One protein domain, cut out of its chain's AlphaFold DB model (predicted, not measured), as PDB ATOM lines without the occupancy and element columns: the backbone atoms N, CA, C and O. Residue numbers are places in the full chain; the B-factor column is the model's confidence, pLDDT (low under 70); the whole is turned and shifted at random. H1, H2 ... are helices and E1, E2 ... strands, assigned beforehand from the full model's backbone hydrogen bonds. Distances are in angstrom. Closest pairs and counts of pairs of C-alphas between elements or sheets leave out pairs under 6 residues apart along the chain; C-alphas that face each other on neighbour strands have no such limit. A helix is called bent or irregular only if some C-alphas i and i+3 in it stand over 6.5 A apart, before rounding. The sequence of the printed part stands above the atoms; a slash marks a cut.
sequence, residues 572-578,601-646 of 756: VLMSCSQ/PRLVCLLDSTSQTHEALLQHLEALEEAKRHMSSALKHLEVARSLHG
ATOM      1  N   VAL A 572      13.513 -37.507 -26.078       55.62
ATOM      2  CA  VAL A 572      13.795 -38.936 -25.891       55.62
ATOM      3  C   VAL A 572      15.265 -39.166 -26.209       55.62
ATOM      4  O   VAL A 572      15.687 -39.039 -27.354       55.62
ATOM      5  N   LEU A 573      16.054 -39.471 -25.182       56.62
ATOM      6  CA  LEU A 573      17.464 -39.819 -25.324       56.62
ATOM      7  C   LEU A 573      17.582 -41.335 -25.465       56.62
ATOM      8  O   LEU A 573      17.200 -42.068 -24.553       56.62
ATOM      9  N   MET A 574      18.104 -41.788 -26.601       64.62
ATOM     10  CA  MET A 574      18.429 -43.193 -26.843       64.62
ATOM     11  C   MET A 574      19.942 -43.316 -26.982       64.62
ATOM     12  O   MET A 574      20.547 -42.629 -27.801       64.62
ATOM     13  N   SER A 575      20.545 -44.164 -26.149       58.31
ATOM     14  CA  SER A 575      21.933 -44.592 -26.323       58.31
ATOM     15  C   SER A 575      21.934 -45.765 -27.294       58.31
ATOM     16  O   SER A 575      21.202 -46.731 -27.073       58.31
ATOM     17  N   CYS A 576      22.719 -45.656 -28.359       66.00
ATOM     18  CA  CYS A 576      22.876 -46.697 -29.371       66.00
ATOM     19  C   CYS A 576      24.369 -46.922 -29.620       66.00
ATOM     20  O   CYS A 576      25.169 -45.981 -29.575       66.00
ATOM     21  N   SER A 577      24.747 -48.170 -29.881       63.38
ATOM     22  CA  SER A 577      26.090 -48.504 -30.358       63.38
ATOM     23  C   SER A 577      26.293 -48.000 -31.791       63.38
ATOM     24  O   SER A 577      25.329 -47.783 -32.531       63.38
ATOM     25  N   GLN A 578      27.549 -47.810 -32.206       61.53
ATOM     26  CA  GLN A 578      27.852 -47.315 -33.557       61.53
ATOM     27  C   GLN A 578      27.328 -48.244 -34.666       61.53
ATOM     28  O   GLN A 578      26.959 -47.754 -35.732       61.53
ATOM     29  N   PRO A 601       5.089 -33.120 -29.624       47.88
ATOM     30  CA  PRO A 601       6.165 -33.400 -30.565       47.88
ATOM     31  C   PRO A 601       7.404 -33.884 -29.805       47.88
ATOM     32  O   PRO A 601       7.763 -33.331 -28.759       47.88
ATOM     33  N   ARG A 602       8.049 -34.926 -30.334       57.69
ATOM     34  CA  ARG A 602       9.235 -35.545 -29.739       57.69
ATOM     35  C   ARG A 602      10.482 -35.248 -30.547       57.69
ATOM     36  O   ARG A 602      10.476 -35.395 -31.765       57.69
ATOM     37  N   LEU A 603      11.556 -34.877 -29.856       45.88
ATOM     38  CA  LEU A 603      12.897 -34.860 -30.425       45.88
ATOM     39  C   LEU A 603      13.643 -36.090 -29.904       45.88
ATOM     40  O   LEU A 603      13.912 -36.193 -28.704       45.88
ATOM     41  N   VAL A 604      13.941 -37.033 -30.798       56.81
ATOM     42  CA  VAL A 604      14.773 -38.195 -30.473       56.81
ATOM     43  C   VAL A 604      16.232 -37.794 -30.656       56.81
ATOM     44  O   VAL A 604      16.673 -37.515 -31.769       56.81
ATOM     45  N   CYS A 605      16.977 -37.753 -29.556       57.50
ATOM     46  CA  CYS A 605      18.414 -37.522 -29.561       57.50
ATOM     47  C   CYS A 605      19.119 -38.874 -29.424       57.50
ATOM     48  O   CYS A 605      19.125 -39.466 -28.343       57.50
ATOM     49  N   LEU A 606      19.715 -39.347 -30.520       63.81
ATOM     50  CA  LEU A 606      20.628 -40.488 -30.499       63.81
ATOM     51  C   LEU A 606      21.961 -40.025 -29.898       63.81
ATOM     52  O   LEU A 606      22.641 -39.182 -30.483       63.81
ATOM     53  N   LEU A 607      22.316 -40.546 -28.724       56.34
ATOM     54  CA  LEU A 607      23.653 -40.386 -28.159       56.34
ATOM     55  C   LEU A 607      24.524 -41.544 -28.634       56.34
ATOM     56  O   LEU A 607      24.234 -42.703 -28.340       56.34
ATOM     57  N   ASP A 608      25.616 -41.215 -29.321       62.94
ATOM     58  CA  ASP A 608      26.702 -42.166 -29.532       62.94
ATOM     59  C   ASP A 608      27.343 -42.482 -28.171       62.94
ATOM     60  O   ASP A 608      27.747 -41.579 -27.426       62.94
ATOM     61  N   SER A 609      27.437 -43.775 -27.865       52.97
ATOM     62  CA  SER A 609      28.122 -44.333 -26.693       52.97
ATOM     63  C   SER A 609      29.560 -43.824 -26.474       52.97
ATOM     64  O   SER A 609      30.025 -43.813 -25.334       52.97
ATOM     65  N   THR A 610      30.236 -43.367 -27.536       55.22
ATOM     66  CA  THR A 610      31.598 -42.800 -27.531       55.22
ATOM     67  C   THR A 610      31.652 -41.292 -27.250       55.22
ATOM     68  O   THR A 610      32.734 -40.714 -27.145       55.22
ATOM     69  N   SER A 611      30.503 -40.618 -27.125       66.50
ATOM     70  CA  SER A 611      30.463 -39.173 -26.885       66.50
ATOM     71  C   SER A 611      30.915 -38.802 -25.466       66.50
ATOM     72  O   SER A 611      30.469 -39.382 -24.477       66.50
ATOM     73  N   GLN A 612      31.718 -37.738 -25.341       62.25
ATOM     74  CA  GLN A 612      32.135 -37.168 -24.043       62.25
ATOM     75  C   GLN A 612      30.938 -36.806 -23.139       62.25
ATOM     76  O   GLN A 612      31.044 -36.784 -21.916       62.25
ATOM     77  N   THR A 613      29.769 -36.543 -23.734       61.47
ATOM     78  CA  THR A 613      28.511 -36.297 -23.020       61.47
ATOM     79  C   THR A 613      27.988 -37.542 -22.295       61.47
ATOM     80  O   THR A 613      27.433 -37.410 -21.208       61.47
ATOM     81  N   HIS A 614      28.179 -38.741 -22.856       65.25
ATOM     82  CA  HIS A 614      27.838 -40.003 -22.198       65.25
ATOM     83  C   HIS A 614      28.762 -40.263 -20.996       65.25
ATOM     84  O   HIS A 614      28.276 -40.559 -19.906       65.25
ATOM     85  N   GLU A 615      30.070 -40.048 -21.155       66.38
ATOM     86  CA  GLU A 615      31.050 -40.199 -20.071       66.38
ATOM     87  C   GLU A 615      30.802 -39.210 -18.916       66.38
ATOM     88  O   GLU A 615      30.727 -39.615 -17.756       66.38
ATOM     89  N   ALA A 616      30.558 -37.930 -19.220       62.75
ATOM     90  CA  ALA A 616      30.210 -36.925 -18.213       62.75
ATOM     91  C   ALA A 616      28.894 -37.248 -17.473       62.75
ATOM     92  O   ALA A 616      28.754 -36.950 -16.282       62.75
ATOM     93  N   LEU A 617      27.926 -37.880 -18.151       63.06
ATOM     94  CA  LEU A 617      26.685 -38.342 -17.526       63.06
ATOM     95  C   LEU A 617      26.943 -39.512 -16.564       63.06
ATOM     96  O   LEU A 617      26.392 -39.518 -15.464       63.06
ATOM     97  N   LEU A 618      27.794 -40.471 -16.948       74.06
ATOM     98  CA  LEU A 618      28.191 -41.596 -16.096       74.06
ATOM     99  C   LEU A 618      28.924 -41.112 -14.837       74.06
ATOM    100  O   LEU A 618      28.498 -41.448 -13.734       74.06
ATOM    101  N   GLN A 619      29.919 -40.233 -14.980       79.12
ATOM    102  CA  GLN A 619      30.632 -39.626 -13.845       79.12
ATOM    103  C   GLN A 619      29.675 -38.890 -12.886       79.12
ATOM    104  O   GLN A 619      29.812 -38.971 -11.662       79.12
ATOM    105  N   HIS A 620      28.652 -38.205 -13.413       68.06
ATOM    106  CA  HIS A 620      27.637 -37.555 -12.582       68.06
ATOM    107  C   HIS A 620      26.743 -38.560 -11.831       68.06
ATOM    108  O   HIS A 620      26.381 -38.322 -10.676       68.06
ATOM    109  N   LEU A 621      26.390 -39.687 -12.457       75.62
ATOM    110  CA  LEU A 621      25.626 -40.758 -11.813       75.62
ATOM    111  C   LEU A 621      26.441 -41.455 -10.712       75.62
ATOM    112  O   LEU A 621      25.913 -41.666  -9.620       75.62
ATOM    113  N   GLU A 622      27.726 -41.727 -10.945       85.19
ATOM    114  CA  GLU A 622      28.637 -42.296  -9.943       85.19
ATOM    115  C   GLU A 622      28.775 -41.387  -8.712       85.19
ATOM    116  O   GLU A 622      28.622 -41.853  -7.578       85.19
ATOM    117  N   ALA A 623      28.945 -40.077  -8.917       79.00
ATOM    118  CA  ALA A 623      28.991 -39.093  -7.834       79.00
ATOM    119  C   ALA A 623      27.681 -39.044  -7.016       79.00
ATOM    120  O   ALA A 623      27.705 -38.885  -5.790       79.00
ATOM    121  N   LEU A 624      26.521 -39.223  -7.660       70.75
ATOM    122  CA  LEU A 624      25.228 -39.324  -6.969       70.75
ATOM    123  C   LEU A 624      25.100 -40.621  -6.152       70.75
ATOM    124  O   LEU A 624      24.528 -40.602  -5.056       70.75
ATOM    125  N   GLU A 625      25.642 -41.740  -6.636       81.69
ATOM    126  CA  GLU A 625      25.685 -42.991  -5.872       81.69
ATOM    127  C   GLU A 625      26.643 -42.929  -4.678       81.69
ATOM    128  O   GLU A 625      26.328 -43.457  -3.608       81.69
ATOM    129  N   GLU A 626      27.788 -42.268  -4.822       84.69
ATOM    130  CA  GLU A 626      28.725 -42.036  -3.725       84.69
ATOM    131  C   GLU A 626      28.116 -41.122  -2.650       84.69
ATOM    132  O   GLU A 626      28.097 -41.480  -1.468       84.69
ATOM    133  N   ALA A 627      27.479 -40.014  -3.043       74.56
ATOM    134  CA  ALA A 627      26.733 -39.160  -2.116       74.56
ATOM    135  C   ALA A 627      25.644 -39.947  -1.354       74.56
ATOM    136  O   ALA A 627      25.500 -39.810  -0.135       74.56
ATOM    137  N   LYS A 628      24.919 -40.843  -2.041       80.50
ATOM    138  CA  LYS A 628      23.927 -41.747  -1.431       80.50
ATOM    139  C   LYS A 628      24.565 -42.729  -0.435       80.50
ATOM    140  O   LYS A 628      23.985 -42.965   0.631       80.50
ATOM    141  N   ARG A 629      25.753 -43.276  -0.732       87.69
ATOM    142  CA  ARG A 629      26.529 -44.120   0.199       87.69
ATOM    143  C   ARG A 629      26.919 -43.337   1.458       87.69
ATOM    144  O   ARG A 629      26.680 -43.826   2.563       87.69
ATOM    145  N   HIS A 630      27.418 -42.107   1.317       84.50
ATOM    146  CA  HIS A 630      27.777 -41.256   2.459       84.50
ATOM    147  C   HIS A 630      26.577 -40.894   3.343       84.50
ATOM    148  O   HIS A 630      26.659 -41.063   4.560       84.50
ATOM    149  N   MET A 631      25.440 -40.487   2.763       74.06
ATOM    150  CA  MET A 631      24.217 -40.213   3.539       74.06
ATOM    151  C   MET A 631      23.727 -41.456   4.293       74.06
ATOM    152  O   MET A 631      23.360 -41.367   5.463       74.06
ATOM    153  N   SER A 632      23.782 -42.630   3.657       83.06
ATOM    154  CA  SER A 632      23.404 -43.901   4.290       83.06
ATOM    155  C   SER A 632      24.326 -44.265   5.463       83.06
ATOM    156  O   SER A 632      23.866 -44.814   6.462       83.06
ATOM    157  N   SER A 633      25.619 -43.937   5.371       87.94
ATOM    158  CA  SER A 633      26.577 -44.113   6.470       87.94
ATOM    159  C   SER A 633      26.308 -43.140   7.627       87.94
ATOM    160  O   SER A 633      26.244 -43.550   8.787       87.94
ATOM    161  N   ALA A 634      26.059 -41.862   7.322       82.31
ATOM    162  CA  ALA A 634      25.728 -40.849   8.322       82.31
ATOM    163  C   ALA A 634      24.450 -41.201   9.109       82.31
ATOM    164  O   ALA A 634      24.430 -41.073  10.334       82.31
ATOM    165  N   LEU A 635      23.416 -41.718   8.434       82.69
ATOM    166  CA  LEU A 635      22.189 -42.192   9.085       82.69
ATOM    167  C   LEU A 635      22.456 -43.351  10.058       82.69
ATOM    168  O   LEU A 635      22.009 -43.280  11.200       82.69
ATOM    169  N   LYS A 636      23.268 -44.348   9.676       87.31
ATOM    170  CA  LYS A 636      23.676 -45.437  10.588       87.31
ATOM    171  C   LYS A 636      24.412 -44.917  11.827       87.31
ATOM    172  O   LYS A 636      24.179 -45.401  12.931       87.31
ATOM    173  N   HIS A 637      25.283 -43.918  11.673       84.94
ATOM    174  CA  HIS A 637      25.962 -43.303  12.817       84.94
ATOM    175  C   HIS A 637      24.995 -42.553  13.747       84.94
ATOM    176  O   HIS A 637      25.150 -42.633  14.966       84.94
ATOM    177  N   LEU A 638      23.971 -41.885  13.206       78.19
ATOM    178  CA  LEU A 638      22.917 -41.243  14.002       78.19
ATOM    179  C   LEU A 638      22.016 -42.263  14.718       78.19
ATOM    180  O   LEU A 638      21.629 -42.034  15.862       78.19
ATOM    181  N   GLU A 639      21.718 -43.407  14.097       80.00
ATOM    182  CA  GLU A 639      20.985 -44.512  14.733       80.00
ATOM    183  C   GLU A 639      21.766 -45.118  15.910       80.00
ATOM    184  O   GLU A 639      21.190 -45.343  16.976       80.00
ATOM    185  N   VAL A 640      23.085 -45.296  15.765       85.56
ATOM    186  CA  VAL A 640      23.970 -45.741  16.859       85.56
ATOM    187  C   VAL A 640      24.076 -44.689  17.969       85.56
ATOM    188  O   VAL A 640      24.005 -45.030  19.147       85.56
ATOM    189  N   ALA A 641      24.179 -43.399  17.639       75.88
ATOM    190  CA  ALA A 641      24.155 -42.339  18.651       75.88
ATOM    191  C   ALA A 641      22.823 -42.319  19.428       75.88
ATOM    192  O   ALA A 641      22.805 -42.156  20.651       75.88
ATOM    193  N   ARG A 642      21.703 -42.551  18.729       73.88
ATOM    194  CA  ARG A 642      20.357 -42.606  19.311       73.88
ATOM    195  C   ARG A 642      20.153 -43.811  20.232       73.88
ATOM    196  O   ARG A 642      19.499 -43.650  21.259       73.88
ATOM    197  N   SER A 643      20.702 -44.985  19.912       76.19
ATOM    198  CA  SER A 643      20.613 -46.155  20.802       76.19
ATOM    199  C   SER A 643      21.455 -45.981  22.073       76.19
ATOM    200  O   SER A 643      21.010 -46.360  23.157       76.19
ATOM    201  N   LEU A 644      22.611 -45.316  21.976       77.62
ATOM    202  CA  LEU A 644      23.464 -44.993  23.128       77.62
ATOM    203  C   LEU A 644      22.846 -43.946  24.076       77.62
ATOM    204  O   LEU A 644      23.089 -43.995  25.278       77.62
ATOM    205  N   HIS A 645      22.008 -43.030  23.578       67.62
ATOM    206  CA  HIS A 645      21.270 -42.070  24.419       67.62
ATOM    207  C   HIS A 645      20.126 -42.692  25.248       67.62
ATOM    208  O   HIS A 645      19.520 -41.998  26.060       67.62
ATOM    209  N   GLY A 646      19.834 -43.988  25.082       64.12
ATOM    210  CA  GLY A 646      18.824 -44.703  25.869       64.12
ATOM    211  C   GLY A 646      19.287 -45.197  27.246       64.12
ATOM    212  O   GLY A 646      18.454 -45.684  28.007       64.12
TER     213      GLY A 646
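AT A GLANCE: This is residues 572 to 578 and 601 to 646 of the 756 residues of an uncharacterized protein of Symbiodinium microadriaticum (UniProt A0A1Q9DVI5). One long helix, H1, sticks out from a small two-stranded foot, E1 beside E2, in the shape of an L; the helix makes the length, and residues 615 to 646 stand free. The printed part has 53 residues, with two named strands and one named helix in the order E1, E2, H1. The sheet has the order E1, E2 and is parallel; the class is mixed, helices and strands. The whole is extended, with a radius of gyration of the C-alphas of 19.5 A, and its outline is a rod spanning 59 by 27 by 13 A.

HOW THE PARTS SIT: Begin at E1, residues 572 to 576, and look for its parallel neighbour E2, residues 602 to 608, at 26 degrees between their directions. C-alphas 573 and 605 face each other at 4.9 A. Look there too for N 605 and O 572 at 2.9 A and N 574 and O 605 at 3.1 A, both within hydrogen-bond range. A tight link of 3 residues leads from E2 to H1, residues 612 to 644. Their closest C-alphas are those of Leu 607 and His 614, 7.3 A apart. E1 and H1 are apart. In H1 every O i to N i+4 pair is within hydrogen-bond range.

IN THESE COORDINATES: Find C-alpha 572 at (13.795, -38.936, -25.891), where E1 begins; it runs 12.4 A to C-alpha 576. E2 runs 18.7 A from C-alpha 602 to C-alpha 608. H1 starts at C-alpha 612, (32.135, -37.168, -24.043), and runs 48.6 A to C-alpha 644 at (23.464, -44.993, 23.128); it is not bent.

THE WHOLE: The C-alphas farthest apart are those of Gln 578 and Gly 646, at 60.2 A. Residues 579 to 600 are not printed, and C-alphas 578 and 601 are 25.9 A apart across the cut, which lies in the link from E1 to E2. The model's mean pLDDT over the printed part is 70.1; look for values under 70 at residues 572 to 578, 601 to 617, 620 and 645 to 646.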